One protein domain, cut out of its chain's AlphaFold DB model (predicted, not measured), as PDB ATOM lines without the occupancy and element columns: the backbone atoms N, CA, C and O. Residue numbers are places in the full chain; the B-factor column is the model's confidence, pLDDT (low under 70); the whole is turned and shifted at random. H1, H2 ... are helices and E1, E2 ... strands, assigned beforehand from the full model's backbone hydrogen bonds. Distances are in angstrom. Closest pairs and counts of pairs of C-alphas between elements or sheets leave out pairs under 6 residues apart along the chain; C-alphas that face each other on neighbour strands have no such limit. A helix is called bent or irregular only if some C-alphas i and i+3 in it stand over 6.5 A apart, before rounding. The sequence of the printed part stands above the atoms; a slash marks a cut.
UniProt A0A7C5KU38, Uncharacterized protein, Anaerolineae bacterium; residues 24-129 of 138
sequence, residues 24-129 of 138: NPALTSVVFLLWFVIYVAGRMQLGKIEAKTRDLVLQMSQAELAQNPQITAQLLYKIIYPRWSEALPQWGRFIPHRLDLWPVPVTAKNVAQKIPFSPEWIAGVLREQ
ATOM      1  N   ASN A  24       1.589  29.500 -66.729       95.12
ATOM      2  CA  ASN A  24       2.366  30.637 -67.242       95.12
ATOM      3  C   ASN A  24       3.882  30.359 -67.315       95.12
ATOM      4  O   ASN A  24       4.685  31.166 -66.828       95.12
ATOM      5  N   PRO A  25       4.331  29.275 -67.978       93.31
ATOM      6  CA  PRO A  25       5.720  28.823 -67.906       93.31
ATOM      7  C   PRO A  25       6.718  29.854 -68.451       93.31
ATOM      8  O   PRO A  25       7.816  29.996 -67.910       93.31
ATOM      9  N   ALA A  26       6.343  30.611 -69.489       95.25
ATOM     10  CA  ALA A  26       7.183  31.666 -70.056       95.25
ATOM     11  C   ALA A  26       7.409  32.818 -69.062       95.25
ATOM     12  O   ALA A  26       8.551  33.209 -68.821       95.25
ATOM     13  N   LEU A  27       6.338  33.325 -68.442       94.38
ATOM     14  CA  LEU A  27       6.421  34.403 -67.454       94.38
ATOM     15  C   LEU A  27       7.219  33.958 -66.226       94.38
ATOM     16  O   LEU A  27       8.126  34.662 -65.785       94.38
ATOM     17  N   THR A  28       6.928  32.763 -65.712       92.75
ATOM     18  CA  THR A  28       7.655  32.180 -64.585       92.75
ATOM     19  C   THR A  28       9.143  32.031 -64.893       92.75
ATOM     20  O   THR A  28       9.977  32.419 -64.075       92.75
ATOM     21  N   SER A  29       9.492  31.544 -66.084       94.81
ATOM     22  CA  SER A  29      10.890  31.411 -66.509       94.81
ATOM     23  C   SER A  29      11.606  32.759 -66.552       94.81
ATOM     24  O   SER A  29      12.735  32.857 -66.080       94.81
ATOM     25  N   VAL A  30      10.954  33.815 -67.053       96.69
ATOM     26  CA  VAL A  30      11.524  35.173 -67.068       96.69
ATOM     27  C   VAL A  30      11.776  35.680 -65.648       96.69
ATOM     28  O   VAL A  30      12.858  36.195 -65.369       96.69
ATOM     29  N   VAL A  31      10.823  35.493 -64.731       94.06
ATOM     30  CA  VAL A  31      10.977  35.894 -63.323       94.06
ATOM     31  C   VAL A  31      12.135  35.142 -62.660       94.06
ATOM     32  O   VAL A  31      12.994  35.773 -62.042       94.06
ATOM     33  N   PHE A  32      12.209  33.818 -62.822       94.06
ATOM     34  CA  PHE A  32      13.309  33.023 -62.269       94.06
ATOM     35  C   PHE A  32      14.655  33.363 -62.899       94.06
ATOM     36  O   PHE A  32      15.657  33.397 -62.189       94.06
ATOM     37  N   LEU A  33      14.697  33.655 -64.199       96.44
ATOM     38  CA  LEU A  33      15.922  34.061 -64.877       96.44
ATOM     39  C   LEU A  33      16.419  35.413 -64.355       96.44
ATOM     40  O   LEU A  33      17.600  35.545 -64.039       96.44
ATOM     41  N   LEU A  34      15.530  36.395 -64.187       95.19
ATOM     42  CA  LEU A  34      15.874  37.679 -63.572       95.19
ATOM     43  C   LEU A  34      16.383  37.493 -62.139       95.19
ATOM     44  O   LEU A  34      17.420  38.048 -61.773       95.19
ATOM     45  N   TRP A  35      15.692  36.675 -61.344       94.56
ATOM     46  CA  TRP A  35      16.118  36.354 -59.984       94.56
ATOM     47  C   TRP A  35      17.493  35.673 -59.963       94.56
ATOM     48  O   TRP A  35      18.364  36.070 -59.189       94.56
ATOM     49  N   PHE A  36      17.731  34.715 -60.861       94.62
ATOM     50  CA  PHE A  36      19.006  34.013 -60.983       94.62
ATOM     51  C   PHE A  36      20.150  34.963 -61.354       94.62
ATOM     52  O   PHE A  36      21.215  34.910 -60.742       94.62
ATOM     53  N   VAL A  37      19.927  35.887 -62.295       95.81
ATOM     54  CA  VAL A  37      20.918  36.916 -62.652       95.81
ATOM     55  C   VAL A  37      21.263  37.793 -61.444       95.81
ATOM     56  O   VAL A  37      22.443  38.026 -61.176       95.81
ATOM     57  N   ILE A  38      20.263  38.239 -60.676       94.56
ATOM     58  CA  ILE A  38      20.479  39.027 -59.450       94.56
ATOM     59  C   ILE A  38      21.267  38.213 -58.417       94.56
ATOM     60  O   ILE A  38      22.211  38.731 -57.816       94.56
ATOM     61  N   TYR A  39      20.916  36.940 -58.231       94.31
ATOM     62  CA  TYR A  39      21.599  36.042 -57.306       94.31
ATOM     63  C   TYR A  39      23.081  35.878 -57.665       94.31
ATOM     64  O   TYR A  39      23.952  36.130 -56.827       94.31
ATOM     65  N   VAL A  40      23.382  35.533 -58.921       95.00
ATOM     66  CA  VAL A  40      24.757  35.366 -59.413       95.00
ATOM     67  C   VAL A  40      25.546  36.667 -59.265       95.00
ATOM     68  O   VAL A  40      26.641  36.659 -58.701       95.00
ATOM     69  N   ALA A  41      24.978  37.802 -59.679       94.88
ATOM     70  CA  ALA A  41      25.622  39.106 -59.538       94.88
ATOM     71  C   ALA A  41      25.912  39.464 -58.067       94.88
ATOM     72  O   ALA A  41      26.963  40.033 -57.758       94.88
ATOM     73  N   GLY A  42      25.011  39.116 -57.147       94.38
ATOM     74  CA  GLY A  42      25.221  39.284 -55.710       94.38
ATOM     75  C   GLY A  42      26.348  38.395 -55.178       94.38
ATOM     76  O   GLY A  42      27.192  38.866 -54.416       94.38
ATOM     77  N   ARG A  43      26.406  37.123 -55.593       93.81
ATOM     78  CA  ARG A  43      27.473  36.187 -55.195       93.81
ATOM     79  C   ARG A  43      28.843  36.636 -55.699       93.81
ATOM     80  O   ARG A  43      29.809  36.584 -54.942       93.81
ATOM     81  N   MET A  44      28.919  37.136 -56.931       95.19
ATOM     82  CA  MET A  44      30.152  37.707 -57.482       95.19
ATOM     83  C   MET A  44      30.607  38.944 -56.695       95.19
ATOM     84  O   MET A  44      31.789  39.070 -56.376       95.19
ATOM     85  N   GLN A  45      29.678  39.838 -56.332       95.31
ATOM     86  CA  GLN A  45      29.987  40.992 -55.479       95.31
ATOM     87  C   GLN A  45      30.494  40.569 -54.099       95.31
ATOM     88  O   GLN A  45      31.475  41.136 -53.625       95.31
ATOM     89  N   LEU A  46      29.875  39.562 -53.478       94.94
ATOM     90  CA  LEU A  46      30.309  39.051 -52.178       94.94
ATOM     91  C   LEU A  46      31.732  38.476 -52.237       94.94
ATOM     92  O   LEU A  46      32.554  38.842 -51.405       94.94
ATOM     93  N   GLY A  47      32.052  37.665 -53.252       94.75
ATOM     94  CA  GLY A  47      33.410  37.132 -53.430       94.75
ATOM     95  C   GLY A  47      34.454  38.233 -53.651       94.75
ATOM     96  O   GLY A  47      35.540  38.197 -53.076       94.75
ATOM     97  N   LYS A  48      34.106  39.280 -54.411       95.81
ATOM     98  CA  LYS A  48      34.962  40.466 -54.571       95.81
ATOM     99  C   LYS A  48      35.168  41.212 -53.249       95.81
ATOM    100  O   LYS A  48      36.279  41.661 -52.979       95.81
ATOM    101  N   ILE A  49      34.112  41.380 -52.451       95.94
ATOM    102  CA  ILE A  49      34.189  42.013 -51.126       95.94
ATOM    103  C   ILE A  49      35.093  41.196 -50.204       95.94
ATOM    104  O   ILE A  49      35.905  41.780 -49.495       95.94
ATOM    105  N   GLU A  50      34.998  39.869 -50.235       95.44
ATOM    106  CA  GLU A  50      35.838  38.987 -49.425       95.44
ATOM    107  C   GLU A  50      37.320  39.110 -49.781       95.44
ATOM    108  O   GLU A  50      38.135  39.366 -48.894       95.44
ATOM    109  N   ALA A  51      37.658  39.028 -51.071       95.25
ATOM    110  CA  ALA A  51      39.029  39.210 -51.540       95.25
ATOM    111  C   ALA A  51      39.585  40.581 -51.122       95.25
ATOM    112  O   ALA A  51      40.634  40.665 -50.489       95.25
ATOM    113  N   LYS A  52      38.826  41.658 -51.361       96.00
ATOM    114  CA  LYS A  52      39.232  43.014 -50.964       96.00
ATOM    115  C   LYS A  52      39.346  43.200 -49.454       96.00
ATOM    116  O   LYS A  52      40.187  43.970 -49.004       96.00
ATOM    117  N   THR A  53      38.509  42.518 -48.675       95.69
ATOM    118  CA  THR A  53      38.590  42.542 -47.211       95.69
ATOM    119  C   THR A  53      39.891  41.898 -46.743       95.69
ATOM    120  O   THR A  53      40.586  42.489 -45.922       95.69
ATOM    121  N   ARG A  54      40.251  40.731 -47.297       94.88
ATOM    122  CA  ARG A  54      41.537  40.071 -47.019       94.88
ATOM    123  C   ARG A  54      42.715  40.965 -47.410       94.88
ATOM    124  O   ARG A  54      43.593  41.184 -46.582       94.88
ATOM    125  N   ASP A  55      42.693  41.544 -48.608       95.06
ATOM    126  CA  ASP A  55      43.758  42.436 -49.080       95.06
ATOM    127  C   ASP A  55      43.932  43.658 -48.169       95.06
ATOM    128  O   ASP A  55      45.053  43.993 -47.788       95.06
ATOM    129  N   LEU A  56      42.827  44.307 -47.784       95.19
ATOM    130  CA  LEU A  56      42.838  45.453 -46.875       95.19
ATOM    131  C   LEU A  56      43.459  45.081 -45.522       95.19
ATOM    132  O   LEU A  56      44.292  45.823 -45.004       95.19
ATOM    133  N   VAL A  57      43.075  43.931 -44.966       93.75
ATOM    134  CA  VAL A  57      43.605  43.440 -43.688       93.75
ATOM    135  C   VAL A  57      45.095  43.179 -43.791       93.75
ATOM    136  O   VAL A  57      45.842  43.693 -42.970       93.75
ATOM    137  N   LEU A  58      45.548  42.458 -44.817       93.06
ATOM    138  CA  LEU A  58      46.968  42.160 -44.994       93.06
ATOM    139  C   LEU A  58      47.801  43.435 -45.151       93.06
ATOM    140  O   LEU A  58      48.810  43.588 -44.466       93.06
ATOM    141  N   GLN A  59      47.359  44.372 -45.994       93.88
ATOM    142  CA  GLN A  59      48.067  45.635 -46.214       93.88
ATOM    143  C   GLN A  59      48.162  46.468 -44.933       93.88
ATOM    144  O   GLN A  59      49.236  46.963 -44.591       93.88
ATOM    145  N   MET A  60      47.052  46.613 -44.204       93.62
ATOM    146  CA  MET A  60      47.039  47.394 -42.969       93.62
ATOM    147  C   MET A  60      47.814  46.703 -41.851       93.62
ATOM    148  O   MET A  60      48.621  47.345 -41.189       93.62
ATOM    149  N   SER A  61      47.635  45.396 -41.662       91.19
ATOM    150  CA  SER A  61      48.358  44.646 -40.637       91.19
ATOM    151  C   SER A  61      49.865  44.656 -40.866       91.19
ATOM    152  O   SER A  61      50.600  44.815 -39.901       91.19
ATOM    153  N   GLN A  62      50.341  44.546 -42.109       90.06
ATOM    154  CA  GLN A  62      51.774  44.666 -42.409       90.06
ATOM    155  C   GLN A  62      52.316  46.060 -42.067       90.06
ATOM    156  O   GLN A  62      53.383  46.167 -41.464       90.06
ATOM    157  N   ALA A  63      51.578  47.120 -42.408       90.75
ATOM    158  CA  ALA A  63      51.974  48.493 -42.098       90.75
ATOM    159  C   ALA A  63      52.020  48.772 -40.584       90.75
ATOM    160  O   ALA A  63      52.915  49.481 -40.120       90.75
ATOM    161  N   GLU A  64      51.082  48.205 -39.821       90.25
ATOM    162  CA  GLU A  64      51.034  48.331 -38.361       90.25
ATOM    163  C   GLU A  64      52.103  47.466 -37.677       90.25
ATOM    164  O   GLU A  64      52.795  47.951 -36.790       90.25
ATOM    165  N   LEU A  65      52.321  46.222 -38.120       87.25
ATOM    166  CA  LEU A  65      53.353  45.332 -37.567       87.25
ATOM    167  C   LEU A  65      54.776  45.848 -37.815       87.25
ATOM    168  O   LEU A  65      55.652  45.644 -36.979       87.25
ATOM    169  N   ALA A  66      55.009  46.540 -38.934       87.31
ATOM    170  CA  ALA A  66      56.292  47.184 -39.208       87.31
ATOM    171  C   ALA A  66      56.615  48.309 -38.206       87.31
ATOM    172  O   ALA A  66      57.785  48.568 -37.930       87.31
ATOM    173  N   GLN A  67      55.590  48.972 -37.662       89.25
ATOM    174  CA  GLN A  67      55.736  50.051 -36.679       89.25
ATOM    175  C   GLN A  67      55.677  49.529 -35.240       89.25
ATOM    176  O   GLN A  67      56.412  50.000 -34.374       89.25
ATOM    177  N   ASN A  68      54.816  48.543 -34.986       86.62
ATOM    178  CA  ASN A  68      54.611  47.914 -33.694       86.62
ATOM    179  C   ASN A  68      54.512  46.382 -33.850       86.62
ATOM    180  O   ASN A  68      53.411  45.838 -33.986       86.62
ATOM    181  N   PRO A  69      55.648  45.662 -33.770       81.75
ATOM    182  CA  PRO A  69      55.687  44.206 -33.929       81.75
ATOM    183  C   PRO A  69      54.891  43.420 -32.877       81.75
ATOM    184  O   PRO A  69      54.657  42.230 -33.056       81.75
ATOM    185  N   GLN A  70      54.495  44.063 -31.774       82.88
ATOM    186  CA  GLN A  70      53.753  43.449 -30.668       82.88
ATOM    187  C   GLN A  70      52.254  43.782 -30.702       82.88
ATOM    188  O   GLN A  70      51.556  43.630 -29.702       82.88
ATOM    189  N   ILE A  71      51.734  44.276 -31.828       85.94
ATOM    190  CA  ILE A  71      50.308  44.575 -31.934       85.94
ATOM    191  C   ILE A  71      49.461  43.295 -31.872       85.94
ATOM    192  O   ILE A  71      49.765  42.285 -32.514       85.94
ATOM    193  N   THR A  72      48.378  43.347 -31.100       89.31
ATOM    194  CA  THR A  72      47.451  42.224 -30.939       89.31
ATOM    195  C   THR A  72      46.360  42.243 -32.007       89.31
ATOM    196  O   THR A  72      46.042  43.288 -32.593       89.31
ATOM    197  N   ALA A  73      45.748  41.084 -32.265       88.69
ATOM    198  CA  ALA A  73      44.680  40.959 -33.257       88.69
ATOM    199  C   ALA A  73      43.464  41.842 -32.920       88.69
ATOM    200  O   ALA A  73      42.822  42.394 -33.819       88.69
ATOM    201  N   GLN A  74      43.174  42.045 -31.632       90.75
ATOM    202  CA  GLN A  74      42.072  42.900 -31.211       90.75
ATOM    203  C   GLN A  74      42.341  44.389 -31.459       90.75
ATOM    204  O   GLN A  74      41.416  45.130 -31.812       90.75
ATOM    205  N   LEU A  75      43.592  44.842 -31.321       90.81
ATOM    206  CA  LEU A  75      43.953  46.219 -31.659       90.81
ATOM    207  C   LEU A  75      43.944  46.434 -33.178       90.81
ATOM    208  O   LEU A  75      43.368  47.418 -33.642       90.81
ATOM    209  N   LEU A  76      44.464  45.474 -33.951       91.88
ATOM    210  CA  LEU A  76      44.362  45.479 -35.414       91.88
ATOM    211  C   LEU A  76      42.906  45.569 -35.880       91.88
ATOM    212  O   LEU A  76      42.580  46.403 -36.722       91.88
ATOM    213  N   TYR A  77      42.009  44.777 -35.290       93.50
ATOM    214  CA  TYR A  77      40.580  44.846 -35.592       93.50
ATOM    215  C   TYR A  77      40.012  46.257 -35.387       93.50
ATOM    216  O   TYR A  77      39.345  46.785 -36.276       93.50
ATOM    217  N   LYS A  78      40.311  46.900 -34.250       94.50
ATOM    218  CA  LYS A  78      39.831  48.261 -33.948       94.50
ATOM    219  C   LYS A  78      40.329  49.303 -34.952       94.50
ATOM    220  O   LYS A  78      39.599  50.246 -35.242       94.50
ATOM    221  N   ILE A  79      41.540  49.131 -35.483       93.50
ATOM    222  CA  ILE A  79      42.138  50.038 -36.473       93.50
ATOM    223  C   ILE A  79      41.545  49.800 -37.869       93.50
ATOM    224  O   ILE A  79      41.232  50.750 -38.587       93.50
ATOM    225  N   ILE A  80      41.382  48.536 -38.265       94.75
ATOM    226  CA  ILE A  80      40.964  48.162 -39.621       94.75
ATOM    227  C   ILE A  80      39.450  48.338 -39.803       94.75
ATOM    228  O   ILE A  80      39.009  48.767 -40.870       94.75
ATOM    229  N   TYR A  81      38.645  48.049 -38.776       95.19
ATOM    230  CA  TYR A  81      37.182  48.024 -38.872       95.19
ATOM    231  C   TYR A  81      36.549  49.318 -39.424       95.19
ATOM    232  O   TYR A  81      35.720  49.210 -40.333       95.19
ATOM    233  N   PRO A  82      36.920  50.535 -38.968       95.62
ATOM    234  CA  PRO A  82      36.360  51.771 -39.515       95.62
ATOM    235  C   PRO A  82      36.630  51.919 -41.016       95.62
ATOM    236  O   PRO A  82      35.702  52.139 -41.793       95.62
ATOM    237  N   ARG A  83      37.880  51.693 -41.445       94.81
ATOM    238  CA  ARG A  83      38.266  51.786 -42.863       94.81
ATOM    239  C   ARG A  83      37.584  50.726 -43.714       94.81
ATOM    240  O   ARG A  83      37.140  51.012 -44.822       94.81
ATOM    241  N   TRP A  84      37.480  49.507 -43.191       95.31
ATOM    242  CA  TRP A  84      36.741  48.436 -43.843       95.31
ATOM    243  C   TRP A  84      35.280  48.840 -44.066       95.31
ATOM    244  O   TRP A  84      34.797  48.790 -45.196       95.31
ATOM    245  N   SER A  85      34.603  49.328 -43.022       95.19
ATOM    246  CA  SER A  85      33.204  49.760 -43.095       95.19
ATOM    247  C   SER A  85      32.976  50.873 -44.125       95.19
ATOM    248  O   SER A  85      31.966  50.855 -44.828       95.19
ATOM    249  N   GLU A  86      33.900  51.829 -44.234       95.44
ATOM    250  CA  GLU A  86      33.841  52.923 -45.215       95.44
ATOM    251  C   GLU A  86      34.103  52.458 -46.654       95.44
ATOM    252  O   GLU A  86      33.533  53.001 -47.603       95.44
ATOM    253  N   ALA A  87      34.946  51.442 -46.833       94.62
ATOM    254  CA  ALA A  87      35.313  50.936 -48.148       94.62
ATOM    255  C   ALA A  87      34.255  49.991 -48.748       94.62
ATOM    256  O   ALA A  87      34.124  49.906 -49.973       94.62
ATOM    257  N   LEU A  88      33.462  49.314 -47.909       94.56
ATOM    258  CA  LEU A  88      32.447  48.342 -48.330       94.56
ATOM    259  C   LEU A  88      31.499  48.850 -49.442       94.56
ATOM    260  O   LEU A  88      31.382  48.156 -50.460       94.56
ATOM    261  N   PRO A  89      30.865  50.039 -49.343       92.50
ATOM    262  CA  PRO A  89      29.959  50.539 -50.385       92.50
ATOM    263  C   PRO A  89      30.641  50.789 -51.739       92.50
ATOM    264  O   PRO A  89      29.978  50.842 -52.773       92.50
ATOM    265  N   GLN A  90      31.970  50.941 -51.758       93.94
ATOM    266  CA  GLN A  90      32.748  51.131 -52.987       93.94
ATOM    267  C   GLN A  90      33.045  49.799 -53.692       93.94
ATOM    268  O   GLN A  90      33.423  49.764 -54.866       93.94
ATOM    269  N   TRP A  91      32.923  48.677 -52.982       94.00
ATOM    270  CA  TRP A  91      33.280  47.356 -53.497       94.00
ATOM    271  C   TRP A  91      32.094  46.635 -54.129       94.00
ATOM    272  O   TRP A  91      32.290  45.900 -55.106       94.00
ATOM    273  N   GLY A  92      30.887  46.914 -53.637       92.44
ATOM    274  CA  GLY A  92      29.627  46.411 -54.169       92.44
ATOM    275  C   GLY A  92      28.439  47.261 -53.721       92.44
ATOM    276  O   GLY A  92      28.524  48.025 -52.765       92.44
ATOM    277  N   ARG A  93      27.314  47.113 -54.423       93.81
ATOM    278  CA  ARG A  93      26.042  47.777 -54.099       93.81
ATOM    279  C   ARG A  93      25.129  46.879 -53.276       93.81
ATOM    280  O   ARG A  93      24.448  47.356 -52.373       93.81
ATOM    281  N   PHE A  94      25.118  45.585 -53.585       95.38
ATOM    282  CA  PHE A  94      24.278  44.608 -52.904       95.38
ATOM    283  C   PHE A  94      24.966  43.248 -52.784       95.38
ATOM    284  O   PHE A  94      25.859  42.911 -53.559       95.38
ATOM    285  N   ILE A  95      24.502  42.456 -51.823       94.12
ATOM    286  CA  ILE A  95      24.862  41.049 -51.631       94.12
ATOM    287  C   ILE A  95      23.592  40.232 -51.369       94.12
ATOM    288  O   ILE A  95      22.569  40.809 -50.994       94.12
ATOM    289  N   PRO A  96      23.614  38.903 -51.545       93.25
ATOM    290  CA  PRO A  96      22.501  38.060 -51.142       93.25
ATOM    291  C   PRO A  96      22.283  38.156 -49.628       93.25
ATOM    292  O   PRO A  96      23.234  38.175 -48.842       93.25
ATOM    293  N   HIS A  97      21.019  38.203 -49.219       91.62
ATOM    294  CA  HIS A  97      20.604  38.133 -47.823       91.62
ATOM    295  C   HIS A  97      21.133  36.854 -47.155       91.62
ATOM    296  O   HIS A  97      21.580  35.924 -47.824       91.62
ATOM    297  N   ARG A  98      21.039  36.743 -45.824       84.38
ATOM    298  CA  ARG A  98      21.450  35.545 -45.074       84.38
ATOM    299  C   ARG A  98      20.919  34.238 -45.677       84.38
ATOM    300  O   ARG A  98      21.690  33.294 -45.799       84.38
ATOM    301  N   LEU A  99      19.648  34.226 -46.079       86.25
ATOM    302  CA  LEU A  99      18.966  33.081 -46.699       86.25
ATOM    303  C   LEU A  99      19.142  32.999 -48.225       86.25
ATOM    304  O   LEU A  99      18.499  32.174 -48.855       86.25
ATOM    305  N   ASP A 100      19.945  33.874 -48.829       83.69
ATOM    306  CA  ASP A 100      20.225  33.915 -50.271       83.69
ATOM    307  C   ASP A 100      19.004  34.206 -51.178       83.69
ATOM    308  O   ASP A 100      19.133  34.243 -52.397       83.69
ATOM    309  N   LEU A 101      17.837  34.500 -50.592       83.81
ATOM    310  CA  LEU A 101      16.578  34.709 -51.319       83.81
ATOM    311  C   LEU A 101      16.430  36.096 -51.962       83.81
ATOM    312  O   LEU A 101      15.754  36.226 -52.979       83.81
ATOM    313  N   TRP A 102      17.033  37.131 -51.373       88.25
ATOM    314  CA  TRP A 102      16.829  38.526 -51.780       88.25
ATOM    315  C   TRP A 102      18.133  39.320 -51.720       88.25
ATOM    316  O   TRP A 102      18.958  39.045 -50.848       88.25
ATOM    317  N   PRO A 103      18.340  40.315 -52.596       93.62
ATOM    318  CA  PRO A 103      19.468  41.227 -52.475       93.62
ATOM    319  C   PRO A 103      19.260  42.188 -51.296       93.62
ATOM    320  O   PRO A 103      18.161  42.685 -51.064       93.62
ATOM    321  N   VAL A 104      20.335  42.485 -50.571       94.69
ATOM    322  CA  VAL A 104      20.379  43.503 -49.513       94.69
ATOM    323  C   VAL A 104      21.547  44.454 -49.745       94.69
ATOM    324  O   VAL A 104      22.552  44.042 -50.332       94.69
ATOM    325  N   PRO A 105      21.457  45.721 -49.298       95.00
ATOM    326  CA  PRO A 105      22.532  46.684 -49.494       95.00
ATOM    327  C   PRO A 105      23.818  46.239 -48.797       95.00
ATOM    328  O   PRO A 105      23.788  45.633 -47.719       95.00
ATOM    329  N   VAL A 106      24.956  46.580 -49.398       95.38
ATOM    330  CA  VAL A 106      26.270  46.356 -48.789       95.38
ATOM    331  C   VAL A 106      26.443  47.299 -47.602       95.38
ATOM    332  O   VAL A 106      26.517  48.514 -47.748       95.38
ATOM    333  N   THR A 107      26.495  46.718 -46.409       93.94
ATOM    334  CA  THR A 107      26.761  47.406 -45.141       93.94
ATOM    335  C   THR A 107      27.636  46.507 -44.280       93.94
ATOM    336  O   THR A 107      27.570  45.284 -44.427       93.94
ATOM    337  N   ALA A 108      28.398  47.078 -43.342       93.25
ATOM    338  CA  ALA A 108      29.192  46.303 -42.384       93.25
ATOM    339  C   ALA A 108      28.355  45.213 -41.697       93.25
ATOM    340  O   ALA A 108      28.746  44.052 -41.672       93.25
ATOM    341  N   LYS A 109      27.136  45.557 -41.257       92.50
ATOM    342  CA  LYS A 109      26.194  44.618 -40.632       92.50
ATOM    343  C   LYS A 109      25.803  43.453 -41.547       92.50
ATOM    344  O   LYS A 109      25.741  42.320 -41.081       92.50
ATOM    345  N   ASN A 110      25.493  43.716 -42.816       93.38
ATOM    346  CA  ASN A 110      25.051  42.668 -43.742       93.38
ATOM    347  C   ASN A 110      26.222  41.799 -44.210       93.38
ATOM    348  O   ASN A 110      26.076  40.586 -44.327       93.38
ATOM    349  N   VAL A 111      27.388  42.406 -44.442       93.62
ATOM    350  CA  VAL A 111      28.599  41.683 -44.842       93.62
ATOM    351  C   VAL A 111      29.123  40.829 -43.688       93.62
ATOM    352  O   VAL A 111      29.472  39.677 -43.926       93.62
ATOM    353  N   ALA A 112      29.078  41.317 -42.443       91.44
ATOM    354  CA  ALA A 112      29.506  40.570 -41.255       91.44
ATOM    355  C   ALA A 112      28.717  39.263 -41.022       91.44
ATOM    356  O   ALA A 112      29.204  38.338 -40.381       91.44
ATOM    357  N   GLN A 113      27.498  39.153 -41.564       90.50
ATOM    358  CA  GLN A 113      26.711  37.911 -41.512       90.50
ATOM    359  C   GLN A 113      27.217  36.832 -42.479       90.50
ATOM    360  O   GLN A 113      26.791  35.682 -42.385       90.50
ATOM    361  N   LYS A 114      28.056  37.211 -43.447       90.06
ATOM    362  CA  LYS A 114      28.595  36.332 -44.493       90.06
ATOM    363  C   LYS A 114      30.106  36.148 -44.356       90.06
ATOM    364  O   LYS A 114      30.603  35.059 -44.608       90.06
ATOM    365  N   ILE A 115      30.808  37.198 -43.944       89.69
ATOM    366  CA  ILE A 115      32.242  37.217 -43.675       89.69
ATOM    367  C   ILE A 115      32.390  37.494 -42.179       89.69
ATOM    368  O   ILE A 115      32.022  38.591 -41.757       89.69
ATOM    369  N   PRO A 116      32.893  36.551 -41.368       87.38
ATOM    370  CA  PRO A 116      33.002  36.724 -39.923       87.38
ATOM    371  C   PRO A 116      34.176  37.654 -39.589       87.38
ATOM    372  O   PRO A 116      35.186  37.224 -39.057       87.38
ATOM    373  N   PHE A 117      34.072  38.932 -39.953       90.56
ATOM    374  CA  PHE A 117      35.116  39.925 -39.738       90.56
ATOM    375  C   PHE A 117      35.259  40.215 -38.237       90.56
ATOM    376  O   PHE A 117      34.519  41.020 -37.674       90.56
ATOM    377  N   SER A 118      36.185  39.511 -37.591       92.00
ATOM    378  CA  SER A 118      36.434  39.535 -36.148       92.00
ATOM    379  C   SER A 118      37.942  39.491 -35.853       92.00
ATOM    380  O   SER A 118      38.729  39.200 -36.761       92.00
ATOM    381  N   PRO A 119      38.378  39.766 -34.609       91.94
ATOM    382  CA  PRO A 119      39.781  39.618 -34.224       91.94
ATOM    383  C   PRO A 119      40.338  38.220 -34.530       91.94
ATOM    384  O   PRO A 119      41.433  38.100 -35.072       91.94
ATOM    385  N   GLU A 120      39.562  37.168 -34.261       91.62
ATOM    386  CA  GLU A 120      39.965  35.779 -34.502       91.62
ATOM    387  C   GLU A 120      40.125  35.498 -35.998       91.62
ATOM    388  O   GLU A 120      41.064  34.818 -36.415       91.62
ATOM    389  N   TRP A 121      39.239  36.059 -36.826       92.94
ATOM    390  CA  TRP A 121      39.344  35.942 -38.276       92.94
ATOM    391  C   TRP A 121      40.563  36.691 -38.822       92.94
ATOM    392  O   TRP A 121      41.275  36.144 -39.659       92.94
ATOM    393  N   ILE A 122      40.858  37.895 -38.315       91.50
ATOM    394  CA  ILE A 122      42.075  38.642 -38.681       91.50
ATOM    395  C   ILE A 122      43.325  37.842 -38.303       91.50
ATOM    396  O   ILE A 122      44.222  37.693 -39.131       91.50
ATOM    397  N   ALA A 123      43.374  37.279 -37.092       90.19
ATOM    398  CA  ALA A 123      44.470  36.410 -36.676       90.19
ATOM    399  C   ALA A 123      44.614  35.194 -37.607       90.19
ATOM    400  O   ALA A 123      45.723  34.860 -38.016       90.19
ATOM    401  N   GLY A 124      43.497  34.570 -37.997       90.00
ATOM    402  CA  GLY A 124      43.472  33.475 -38.968       90.00
ATOM    403  C   GLY A 124      44.061  33.864 -40.327       90.00
ATOM    404  O   GLY A 124      44.955  33.181 -40.821       90.00
ATOM    405  N   VAL A 125      43.629  34.995 -40.892       90.19
ATOM    406  CA  VAL A 125      44.137  35.518 -42.176       90.19
ATOM    407  C   VAL A 125      45.640  35.796 -42.125       90.19
ATOM    408  O   VAL A 125      46.350  35.525 -43.092       90.19
ATOM    409  N   LEU A 126      46.150  36.310 -41.005       88.19
ATOM    410  CA  LEU A 126      47.581  36.568 -40.844       88.19
ATOM    411  C   LEU A 126      48.387  35.267 -40.717       88.19
ATOM    412  O   LEU A 126      49.416  35.122 -41.382       88.19
ATOM    413  N   ARG A 127      47.883  34.284 -39.958       87.81
ATOM    414  CA  ARG A 127      48.513  32.958 -39.834       87.81
ATOM    415  C   ARG A 127      48.612  32.236 -41.180       87.81
ATOM    416  O   ARG A 127      49.642  31.622 -41.444       87.81
ATOM    417  N   GLU A 128      47.607  32.359 -42.055       88.06
ATOM    418  CA  GLU A 128      47.655  31.824 -43.432       88.06
ATOM    419  C   GLU A 128      48.838  32.384 -44.248       88.06
ATOM    420  O   GLU A 128      49.324  31.721 -45.163       88.06
ATOM    421  N   GLN A 129      49.328  33.582 -43.911       84.81
ATOM    422  CA  GLN A 129      50.464  34.244 -44.565       84.81
ATOM    423  C   GLN A 129      51.783  34.111 -43.784       84.81
ATOM    424  O   GLN A 129      52.753  34.795 -44.105       84.81
TER     425      GLN A 129
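This is residues 24 to 129 of the 138 residues of an uncharacterized protein of Anaerolineae bacterium (UniProt A0A7C5KU38). What does the model look like? One very long helix, H1, makes the length of a rod; H2 folds back over its later part as a helical hairpin, a small strand hairpin of E1 and E2 packs on H1 farther back, and H4 meets residues 73 to 77 of H2 at a corner and packs on residues 54 to 58 of H1, about perpendicular to both helices. Residues 24 to 34, of which 25 to 34 belong to H1, stick out free at one end. What is it made of, and how large is it? The 106 printed residues hold four named helices and two named strands, in the order H1, H2, E1, E2, H3, H4, with an antiparallel sheet E1 - E2; the class is mostly helix. The whole is loose, with a radius of gyration of the C-alphas of 17.2 A and spans of 64 by 24 by 18 A.

Where are the first two helices? H1 is residues 25 to 67, 62.7 A long, from C-alpha 25 at (5.720, 28.823, -67.906) to C-alpha 67 at (55.736, 50.051, -36.679). H2 is residues 73 to 91, 24.1 A long, with a kink of 46 degrees near residue 82; it is only just irregular, C-alphas 86 and 89 being 6.9 A apart. What follows? E1 is residues 94 to 96, 7.0 A, and E2 is residues 103 to 105, 6.9 A. H3 is residues 108 to 112, 5.9 A, and H4 is residues 119 to 128, 14.4 A, ending at C-alpha 128 at (47.655, 31.824, -43.432).

How does H2 stand to H1? They touch, with residues 45 to 64 of H1 alone, and run opposite ways at a steep tilt of 40 degrees; their closest C-alphas, of Ile 49 and Trp 91, are 5.9 A apart. Where is the strand hairpin? The closest C-alphas of H1 and E1, of Gly 42 and Ile 95, are 4.5 A apart. E1 and E2 are antiparallel, with N 95 and O 104 at 2.9 A and N 104 and O 95 at 2.8 A, within hydrogen-bond range. Where are H3 and H4? H3 only just touches H2, with 3 pairs of C-alphas within 8 A, the closest being Ser 85 and Ala 108 at 5.3 A. H4 touches H2, about perpendicular at 88 degrees, closest C-alphas Gln 74 and Pro 119 at 5.0 A, and H1, about perpendicular at 80 degrees, closest C-alphas Leu 58 and Leu 126 at 7.0 A. Are the helix backbones well formed? In H3 and H4 every O i to N i+4 pair is within hydrogen-bond range; in H1 38 of 39 are, and in H2 11 of 15.

How far does it reach? The two C-alphas farthest apart, of Asn 24 and Gln 67, are 64.5 A apart. Is it continuous and confident? The printed part has no cut and no long link, and no printed residue is under 70 in pLDDT.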